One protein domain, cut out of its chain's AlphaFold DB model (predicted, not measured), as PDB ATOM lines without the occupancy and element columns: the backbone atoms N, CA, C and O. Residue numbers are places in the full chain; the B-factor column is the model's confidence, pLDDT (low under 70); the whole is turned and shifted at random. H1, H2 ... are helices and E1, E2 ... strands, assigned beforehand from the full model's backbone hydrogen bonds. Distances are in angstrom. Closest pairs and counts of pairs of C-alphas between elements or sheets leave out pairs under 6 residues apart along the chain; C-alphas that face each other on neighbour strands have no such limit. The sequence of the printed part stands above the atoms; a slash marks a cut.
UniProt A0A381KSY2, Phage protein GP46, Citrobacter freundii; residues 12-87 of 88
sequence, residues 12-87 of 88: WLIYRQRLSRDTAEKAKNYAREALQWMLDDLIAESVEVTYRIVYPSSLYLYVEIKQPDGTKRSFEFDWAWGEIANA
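Overview. This is residues 12 to 87 of the 88 residues of the protein "Phage protein GP46" of Citrobacter freundii (UniProt A0A381KSY2). A long, two-stranded hairpin, E1 and E2, has the helix H1 packed on it, mostly on E1; a loose tail with the short H3 follows, and residues 82 to 87 stick out. The printed part has 76 residues, in the order H1 H2 E1 E2 H3, with an antiparallel sheet; the class is mixed, helices and strands. It is loose, with a radius of gyration of the C-alphas of 15.2 A, and elongated, 43 by 26 by 18 A.

Along the chain. H1, residues 21 to 34, begins at C-alpha (291.758, 168.089, 192.703) and spans 20.0 A. H2 is residues 37 to 40. E1, residues 46 to 54, spans 26.0 A, and E2, residues 58 to 66, 26.1 A. H3, residues 79 to 82, ends at C-alpha (300.116, 162.575, 158.574).

Arrangement. In the hairpin E1 and E2, N 50 and O 62 are within hydrogen-bond range, 2.9 A. The closest C-alphas of H1 and E1, Lys 28 and Val 49, are 6.0 A apart. H1 and H2 meet only through their link. H3 is apart from H1, H2 and E1. In H1 every O i to N i+4 pair is within hydrogen-bond range; H2 and H3 are too short for one.

Size, cuts and confidence. The printed part has no cut. The link E2 to H3 is long, 12 residues. Residues 69 to 87 have pLDDT under 70.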
ATOM      1  N   TRP A  12     305.675 172.248 185.269       91.19
ATOM      2  CA  TRP A  12     306.762 172.325 186.243       91.19
ATOM      3  C   TRP A  12     306.408 173.153 187.496       91.19
ATOM      4  O   TRP A  12     306.923 172.854 188.569       91.19
ATOM      5  N   LEU A  13     305.489 174.128 187.415       91.38
ATOM      6  CA  LEU A  13     305.046 174.927 188.574       91.38
ATOM      7  C   LEU A  13     304.282 174.101 189.618       91.38
ATOM      8  O   LEU A  13     304.232 174.466 190.794       91.38
ATOM      9  N   ILE A  14     303.670 172.997 189.191       91.00
ATOM     10  CA  ILE A  14     302.936 172.071 190.064       91.00
ATOM     11  C   ILE A  14     303.747 170.817 190.389       91.00
ATOM     12  O   ILE A  14     303.263 169.921 191.086       91.00
ATOM     13  N   TYR A  15     304.996 170.751 189.928       83.19
ATOM     14  CA  TYR A  15     305.891 169.661 190.267       83.19
ATOM     15  C   TYR A  15     306.111 169.626 191.789       83.19
ATOM     16  O   TYR A  15     306.366 170.652 192.416       83.19
ATOM     17  N   ARG A  16     305.983 168.433 192.388       85.19
ATOM     18  CA  ARG A  16     306.043 168.177 193.848       85.19
ATOM     19  C   ARG A  16     304.915 168.776 194.695       85.19
ATOM     20  O   ARG A  16     304.975 168.677 195.920       85.19
ATOM     21  N   GLN A  17     303.870 169.344 194.096       90.38
ATOM     22  CA  GLN A  17     302.668 169.678 194.858       90.38
ATOM     23  C   GLN A  17     301.912 168.406 195.256       90.38
ATOM     24  O   GLN A  17     301.984 167.374 194.587       90.38
ATOM     25  N   ARG A  18     301.155 168.478 196.356       90.44
ATOM     26  CA  ARG A  18     300.278 167.379 196.774       90.44
ATOM     27  C   ARG A  18     299.289 167.066 195.652       90.44
ATOM     28  O   ARG A  18     298.648 167.977 195.128       90.44
ATOM     29  N   LEU A  19     299.123 165.781 195.331       91.31
ATOM     30  CA  LEU A  19     298.085 165.339 194.407       91.31
ATOM     31  C   LEU A  19     296.718 165.640 195.022       91.31
ATOM     32  O   LEU A  19     296.313 165.052 196.025       91.31
ATOM     33  N   SER A  20     296.044 166.620 194.441       92.94
ATOM     34  CA  SER A  20     294.740 167.102 194.861       92.94
ATOM     35  C   SER A  20     293.934 167.470 193.624       92.94
ATOM     36  O   SER A  20     294.493 167.637 192.536       92.94
ATOM     37  N   ARG A  21     292.620 167.624 193.790       92.69
ATOM     38  CA  ARG A  21     291.758 168.089 192.703       92.69
ATOM     39  C   ARG A  21     292.180 169.474 192.199       92.69
ATOM     40  O   ARG A  21     292.214 169.678 190.997       92.69
ATOM     41  N   ASP A  22     292.568 170.381 193.093       94.62
ATOM     42  CA  ASP A  22     293.044 171.724 192.729       94.62
ATOM     43  C   ASP A  22     294.326 171.673 191.879       94.62
ATOM     44  O   ASP A  22     294.420 172.311 190.832       94.62
ATOM     45  N   THR A  23     295.287 170.834 192.274       93.75
ATOM     46  CA  THR A  23     296.521 170.604 191.505       93.75
ATOM     47  C   THR A  23     296.217 170.027 190.120       93.75
ATOM     48  O   THR A  23     296.845 170.414 189.136       93.75
ATOM     49  N   ALA A  24     295.240 169.121 190.027       94.56
ATOM     50  CA  ALA A  24     294.823 168.517 188.766       94.56
ATOM     51  C   ALA A  24     294.114 169.517 187.832       94.56
ATOM     52  O   ALA A  24     294.410 169.545 186.638       94.56
ATOM     53  N   GLU A  25     293.256 170.390 188.368       96.44
ATOM     54  CA  GLU A  25     292.651 171.490 187.600       96.44
ATOM     55  C   GLU A  25     293.717 172.470 187.086       96.44
ATOM     56  O   GLU A  25     293.696 172.859 185.918       96.44
ATOM     57  N   LYS A  26     294.715 172.818 187.910       95.62
ATOM     58  CA  LYS A  26     295.859 173.637 187.469       95.62
ATOM     59  C   LYS A  26     296.640 172.966 186.342       95.62
ATOM     60  O   LYS A  26     296.979 173.631 185.369       95.62
ATOM     61  N   ALA A  27     296.883 171.659 186.445       95.31
ATOM     62  CA  ALA A  27     297.555 170.890 185.398       95.31
ATOM     63  C   ALA A  27     296.791 170.957 184.069       95.31
ATOM     64  O   ALA A  27     297.380 171.257 183.031       95.31
ATOM     65  N   LYS A  28     295.471 170.740 184.117       95.56
ATOM     66  CA  LYS A  28     294.577 170.867 182.961       95.56
ATOM     67  C   LYS A  28     294.646 172.266 182.346       95.56
ATOM     68  O   LYS A  28     294.787 172.380 181.132       95.56
ATOM     69  N   ASN A  29     294.590 173.317 183.163       95.19
ATOM     70  CA  ASN A  29     294.642 174.697 182.679       95.19
ATOM     71  C   ASN A  29     295.982 175.018 182.011       95.19
ATOM     72  O   ASN A  29     295.995 175.553 180.907       95.19
ATOM     73  N   TYR A  30     297.104 174.619 182.615       94.75
ATOM     74  CA  TYR A  30     298.425 174.819 182.015       94.75
ATOM     75  C   TYR A  30     298.614 174.055 180.708       94.75
ATOM     76  O   TYR A  30     299.274 174.564 179.805       94.75
ATOM     77  N   ALA A  31     298.058 172.848 180.599       93.81
ATOM     78  CA  ALA A  31     298.073 172.102 179.348       93.81
ATOM     79  C   ALA A  31     297.204 172.782 178.281       93.81
ATOM     80  O   ALA A  31     297.658 172.950 177.156       93.81
ATOM     81  N   ARG A  32     295.996 173.243 178.634       93.88
ATOM     82  CA  ARG A  32     295.106 173.961 177.709       93.88
ATOM     83  C   ARG A  32     295.738 175.254 177.189       93.88
ATOM     84  O   ARG A  32     295.712 175.494 175.991       93.88
ATOM     85  N   GLU A  33     296.328 176.062 178.066       92.69
ATOM     86  CA  GLU A  33     297.010 177.304 177.677       92.69
ATOM     87  C   GLU A  33     298.190 177.043 176.734       92.69
ATOM     88  O   GLU A  33     298.360 177.754 175.752       92.69
ATOM     89  N   ALA A  34     298.977 175.997 177.001       91.94
ATOM     90  CA  ALA A  34     300.126 175.636 176.172       91.94
ATOM     91  C   ALA A  34     299.750 175.110 174.779       91.94
ATOM     92  O   ALA A  34     300.608 175.059 173.901       91.94
ATOM     93  N   LEU A  35     298.493 174.696 174.590       92.12
ATOM     94  CA  LEU A  35     297.956 174.184 173.328       92.12
ATOM     95  C   LEU A  35     297.088 175.211 172.589       92.12
ATOM     96  O   LEU A  35     296.629 174.931 171.486       92.12
ATOM     97  N   GLN A  36     296.865 176.395 173.167       91.00
ATOM     98  CA  GLN A  36     295.995 177.427 172.597       91.00
ATOM     99  C   GLN A  36     296.441 177.856 171.191       91.00
ATOM    100  O   GLN A  36     295.597 178.031 170.317       91.00
ATOM    101  N   TRP A  37     297.753 177.916 170.948       89.12
ATOM    102  CA  TRP A  37     298.317 178.291 169.650       89.12
ATOM    103  C   TRP A  37     297.820 177.407 168.491       89.12
ATOM    104  O   TRP A  37     297.677 177.888 167.376       89.12
ATOM    105  N   MET A  38     297.473 176.136 168.748       87.56
ATOM    106  CA  MET A  38     296.940 175.241 167.712       87.56
ATOM    107  C   MET A  38     295.568 175.691 167.197       87.56
ATOM    108  O   MET A  38     295.229 175.426 166.045       87.56
ATOM    109  N   LEU A  39     294.775 176.347 168.046       88.56
ATOM    110  CA  LEU A  39     293.501 176.947 167.652       88.56
ATOM    111  C   LEU A  39     293.737 178.266 166.919       88.56
ATOM    112  O   LEU A  39     293.105 178.523 165.897       88.56
ATOM    113  N   ASP A  40     294.657 179.078 167.440       88.25
ATOM    114  CA  ASP A  40     294.959 180.408 166.909       88.25
ATOM    115  C   ASP A  40     295.516 180.322 165.472       88.25
ATOM    116  O   ASP A  40     295.093 181.081 164.598       88.25
ATOM    117  N   ASP A  41     296.355 179.317 165.193       85.56
ATOM    118  CA  ASP A  41     296.951 179.053 163.874       85.56
ATOM    119  C   ASP A  41     296.076 178.159 162.965       85.56
ATOM    120  O   ASP A  41     296.506 177.729 161.886       85.56
ATOM    121  N   LEU A  42     294.837 177.863 163.386       84.88
ATOM    122  CA  LEU A  42     293.874 177.014 162.665       84.88
ATOM    123  C   LEU A  42     294.409 175.606 162.333       84.88
ATOM    124  O   LEU A  42     294.015 174.993 161.340       84.88
ATOM    125  N   ILE A  43     295.302 175.079 163.170       84.94
ATOM    126  CA  ILE A  43     295.830 173.709 163.070       84.94
ATOM    127  C   ILE A  43     294.820 172.708 163.645       84.94
ATOM    128  O   ILE A  43     294.695 171.589 163.145       84.94
ATOM    129  N   ALA A  44     294.094 173.121 164.684       87.62
ATOM    130  CA  ALA A  44     293.034 172.374 165.345       87.62
ATOM    131  C   ALA A  44     291.720 173.166 165.323       87.62
ATOM    132  O   ALA A  44     291.707 174.387 165.462       87.62
ATOM    133  N   GLU A  45     290.598 172.465 165.191       89.81
ATOM    134  CA  GLU A  45     289.261 173.035 165.368       89.81
ATOM    135  C   GLU A  45     288.904 173.145 166.851       89.81
ATOM    136  O   GLU A  45     288.307 174.126 167.297       89.81
ATOM    137  N   SER A  46     289.287 172.139 167.636       90.19
ATOM    138  CA  SER A  46     289.117 172.160 169.079       90.19
ATOM    139  C   SER A  46     290.237 171.410 169.790       90.19
ATOM    140  O   SER A  46     290.818 170.461 169.266       90.19
ATOM    141  N   VAL A  47     290.530 171.862 171.010       92.12
ATOM    142  CA  VAL A  47     291.438 171.212 171.955       92.12
ATOM    143  C   VAL A  47     290.678 171.035 173.263       92.12
ATOM    144  O   VAL A  47     290.319 172.014 173.929       92.12
ATOM    145  N   GLU A  48     290.444 169.789 173.651       94.12
ATOM    146  CA  GLU A  48     289.851 169.430 174.932       94.12
ATOM    147  C   GLU A  48     290.892 168.748 175.819       94.12
ATOM    148  O   GLU A  48     291.569 167.807 175.417       94.12
ATOM    149  N   VAL A  49     291.027 169.241 177.050       94.69
ATOM    150  CA  VAL A  49     291.922 168.658 178.050       94.69
ATOM    151  C   VAL A  49     291.092 168.175 179.226       94.69
ATOM    152  O   VAL A  49     290.387 168.953 179.879       94.69
ATOM    153  N   THR A  50     291.205 166.893 179.536       95.38
ATOM    154  CA  THR A  50     290.619 166.277 180.726       95.38
ATOM    155  C   THR A  50     291.712 165.635 181.570       95.38
ATOM    156  O   THR A  50     292.875 165.558 181.171       95.38
ATOM    157  N   TYR A  51     291.371 165.228 182.790       95.69
ATOM    158  CA  TYR A  51     292.332 164.610 183.688       95.69
ATOM    159  C   TYR A  51     291.712 163.471 184.482       95.69
ATOM    160  O   TYR A  51     290.509 163.443 184.745       95.69
ATOM    161  N   ARG A  52     292.570 162.552 184.924       94.94
ATOM    162  CA  ARG A  52     292.208 161.494 185.864       94.94
ATOM    163  C   ARG A  52     293.260 161.376 186.950       94.94
ATOM    164  O   ARG A  52     294.442 161.183 186.675       94.94
ATOM    165  N   ILE A  53     292.801 161.450 188.195       93.12
ATOM    166  CA  ILE A  53     293.605 161.096 189.361       93.12
ATOM    167  C   ILE A  53     293.531 159.578 189.521       93.12
ATOM    168  O   ILE A  53     292.446 159.011 189.657       93.12
ATOM    169  N   VAL A  54     294.688 158.926 189.493       92.00
ATOM    170  CA  VAL A  54     294.842 157.491 189.722       92.00
ATOM    171  C   VAL A  54     295.595 157.307 191.032       92.00
ATOM    172  O   VAL A  54     296.751 157.703 191.182       92.00
ATOM    173  N   TYR A  55     294.898 156.729 192.006       83.12
ATOM    174  CA  TYR A  55     295.448 156.462 193.328       83.12
ATOM    175  C   TYR A  55     296.616 155.457 193.238       83.12
ATOM    176  O   TYR A  55     296.520 154.509 192.457       83.12
ATOM    177  N   PRO A  56     297.698 155.614 194.028       85.56
ATOM    178  CA  PRO A  56     297.885 156.607 195.092       85.56
ATOM    179  C   PRO A  56     298.476 157.956 194.666       85.56
ATOM    180  O   PRO A  56     298.382 158.910 195.435       85.56
ATOM    181  N   SER A  57     299.104 158.064 193.494       86.81
ATOM    182  CA  SER A  57     300.025 159.186 193.240       86.81
ATOM    183  C   SER A  57     300.132 159.645 191.788       86.81
ATOM    184  O   SER A  57     301.020 160.436 191.479       86.81
ATOM    185  N   SER A  58     299.253 159.188 190.900       90.75
ATOM    186  CA  SER A  58     299.361 159.485 189.472       90.75
ATOM    187  C   SER A  58     298.282 160.460 189.013       90.75
ATOM    188  O   SER A  58     297.106 160.333 189.356       90.75
ATOM    189  N   LEU A  59     298.687 161.427 188.194       92.50
ATOM    190  CA  LEU A  59     297.796 162.328 187.474       92.50
ATOM    191  C   LEU A  59     298.000 162.106 185.980       92.50
ATOM    192  O   LEU A  59     299.090 162.338 185.465       92.50
ATOM    193  N   TYR A  60     296.945 161.680 185.299       94.25
ATOM    194  CA  TYR A  60     296.913 161.568 183.848       94.25
ATOM    195  C   TYR A  60     296.198 162.783 183.272       94.25
ATOM    196  O   TYR A  60     295.143 163.170 183.779       94.25
ATOM    197  N   LEU A  61     296.765 163.355 182.213       93.94
ATOM    198  CA  LEU A  61     296.102 164.328 181.355       93.94
ATOM    199  C   LEU A  61     295.747 163.629 180.046       93.94
ATOM    200  O   LEU A  61     296.586 162.937 179.474       93.94
ATOM    201  N   TYR A  62     294.519 163.820 179.590       94.75
ATOM    202  CA  TYR A  62     294.065 163.372 178.281       94.75
ATOM    203  C   TYR A  62     293.806 164.607 177.439       94.75
ATOM    204  O   TYR A  62     293.115 165.524 177.886       94.75
ATOM    205  N   VAL A  63     294.387 164.629 176.247       93.69
ATOM    206  CA  VAL A  63     294.260 165.732 175.301       93.69
ATOM    207  C   VAL A  63     293.604 165.172 174.050       93.69
ATOM    208  O   VAL A  63     294.170 164.300 173.396       93.69
ATOM    209  N   GLU A  64     292.408 165.658 173.745       91.44
ATOM    210  CA  GLU A  64     291.701 165.375 172.503       91.44
ATOM    211  C   GLU A  64     291.805 166.608 171.609       91.44
ATOM    212  O   GLU A  64     291.468 167.719 172.024       91.44
ATOM    213  N   ILE A  65     292.304 166.418 170.391       89.50
ATOM    214  CA  ILE A  65     292.468 167.492 169.414       89.50
ATOM    215  C   ILE A  65     291.679 167.105 168.174       89.50
ATOM    216  O   ILE A  65     291.929 166.051 167.590       89.50
ATOM    217  N   LYS A  66     290.724 167.949 167.779       86.56
ATOM    218  CA  LYS A  66     289.936 167.742 166.562       86.56
ATOM    219  C   LYS A  66     290.559 168.505 165.411       86.56
ATOM    220  O   LYS A  66     290.812 169.706 165.522       86.56
ATOM    221  N   GLN A  67     290.807 167.800 164.316       80.25
ATOM    222  CA  GLN A  67     291.299 168.392 163.081       80.25
ATOM    223  C   GLN A  67     290.177 169.205 162.404       80.25
ATOM    224  O   GLN A  67     289.044 168.726 162.379       80.25
ATOM    225  N   PRO A  68     290.464 170.389 161.829       78.62
ATOM    226  CA  PRO A  68     289.490 171.137 161.042       78.62
ATOM    227  C   PRO A  68     289.067 170.370 159.786       78.62
ATOM    228  O   PRO A  68     289.913 169.811 159.086       78.62
ATOM    229  N   ASP A  69     287.775 170.423 159.458       66.56
ATOM    230  CA  ASP A  69     287.113 169.692 158.361       66.56
ATOM    231  C   ASP A  69     287.488 170.201 156.938       66.56
ATOM    232  O   ASP A  69     286.664 170.654 156.140       66.56
ATOM    233  N   GLY A  70     288.789 170.233 156.622       59.50
ATOM    234  CA  GLY A  70     289.370 170.487 155.292       59.50
ATOM    235  C   GLY A  70     289.242 171.912 154.729       59.50
ATOM    236  O   GLY A  70     290.012 172.294 153.851       59.50
ATOM    237  N   THR A  71     288.317 172.722 155.245       57.97
ATOM    238  CA  THR A  71     287.921 174.011 154.643       57.97
ATOM    239  C   THR A  71     288.795 175.189 155.101       57.97
ATOM    240  O   THR A  71     288.890 176.203 154.413       57.97
ATOM    241  N   LYS A  72     289.462 175.063 156.256       51.12
ATOM    242  CA  LYS A  72     290.352 176.078 156.846       51.12
ATOM    243  C   LYS A  72     291.663 175.446 157.319       51.12
ATOM    244  O   LYS A  72     291.995 175.518 158.494       51.12
ATOM    245  N   ARG A  73     292.375 174.763 156.423       55.00
ATOM    246  CA  ARG A  73     293.704 174.225 156.745       55.00
ATOM    247  C   ARG A  73     294.764 175.297 156.526       55.00
ATOM    248  O   ARG A  73     294.811 175.898 155.449       55.00
ATOM    249  N   SER A  74     295.639 175.500 157.503       54.47
ATOM    250  CA  SER A  74     296.930 176.135 157.262       54.47
ATOM    251  C   SER A  74     297.827 175.128 156.528       54.47
ATOM    252  O   SER A  74     298.252 174.121 157.088       54.47
ATOM    253  N   PHE A  75     298.096 175.378 155.240       52.84
ATOM    254  CA  PHE A  75     298.888 174.486 154.371       52.84
ATOM    255  C   PHE A  75     300.308 174.190 154.902       52.84
ATOM    256  O   PHE A  75     300.943 173.237 154.464       52.84
ATOM    257  N   GLU A  76     300.807 174.989 155.847       56.56
ATOM    258  CA  GLU A  76     302.139 174.855 156.451       56.56
ATOM    259  C   GLU A  76     302.239 173.695 157.465       56.56
ATOM    260  O   GLU A  76     303.335 173.197 157.727       56.56
ATOM    261  N   PHE A  77     301.107 173.200 157.984       56.88
ATOM    262  CA  PHE A  77     301.072 172.199 159.062       56.88
ATOM    263  C   PHE A  77     300.379 170.879 158.692       56.88
ATOM    264  O   PHE A  77     300.101 170.069 159.576       56.88
ATOM    265  N   ASP A  78     300.158 170.600 157.402       59.16
ATOM    266  CA  ASP A  78     299.568 169.328 156.935       59.16
ATOM    267  C   ASP A  78     300.360 168.090 157.438       59.16
ATOM    268  O   ASP A  78     299.789 167.018 157.645       59.16
ATOM    269  N   TRP A  79     301.662 168.242 157.713       68.88
ATOM    270  CA  TRP A  79     302.527 167.189 158.258       68.88
ATOM    271  C   TRP A  79     302.150 166.738 159.681       68.88
ATOM    272  O   TRP A  79     302.373 165.577 160.019       68.88
ATOM    273  N   ALA A  80     301.549 167.607 160.502       64.56
ATOM    274  CA  ALA A  80     301.267 167.323 161.915       64.56
ATOM    275  C   ALA A  80     300.240 166.190 162.115       64.56
ATOM    276  O   ALA A  80     300.210 165.550 163.163       64.56
ATOM    277  N   TRP A  81     299.422 165.916 161.094       68.00
ATOM    278  CA  TRP A  81     298.375 164.891 161.118       68.00
ATOM    279  C   TRP A  81     298.746 163.617 160.347       68.00
ATOM    280  O   TRP A  81     298.174 162.555 160.599       68.00
ATOM    281  N   GLY A  82     299.721 163.697 159.434       62.81
ATOM    282  CA  GLY A  82     300.116 162.575 158.574       62.81
ATOM    283  C   GLY A  82     300.694 161.377 159.335       62.81
ATOM    284  O   GLY A  82     300.514 160.237 158.910       62.81
ATOM    285  N   GLU A  83     301.343 161.606 160.481       59.81
ATOM    286  CA  GLU A  83     301.898 160.521 161.308       59.81
ATOM    287  C   GLU A  83     300.865 159.886 162.250       59.81
ATOM    288  O   GLU A  83     300.965 158.699 162.555       59.81
ATOM    289  N   ILE A  84     299.826 160.627 162.654       58.66
ATOM    290  CA  ILE A  84     298.757 160.109 163.526       58.66
ATOM    291  C   ILE A  84     297.878 159.110 162.762       58.66
ATOM    292  O   ILE A  84     297.477 158.093 163.320       58.66
ATOM    293  N   ALA A  85     297.640 159.343 161.467       54.94
ATOM    294  CA  ALA A  85     296.832 158.463 160.619       54.94
ATOM    295  C   ALA A  85     297.461 157.078 160.348       54.94
ATOM    296  O   ALA A  85     296.765 156.189 159.870       54.94
ATOM    297  N   ASN A  86     298.755 156.890 160.640       47.62
ATOM    298  CA  ASN A  86     299.462 155.614 160.460       47.62
ATOM    299  C   ASN A  86     299.685 154.852 161.779       47.62
ATOM    300  O   ASN A  86     300.320 153.795 161.787       47.62
ATOM    301  N   ALA A  87     299.181 155.374 162.899       43.16
ATOM    302  CA  ALA A  87     299.154 154.667 164.166       43.16
ATOM    303  C   ALA A  87     297.782 153.988 164.332       43.16
ATOM    304  O   ALA A  87     296.840 154.626 164.799       43.16
TER     305      ALA A  87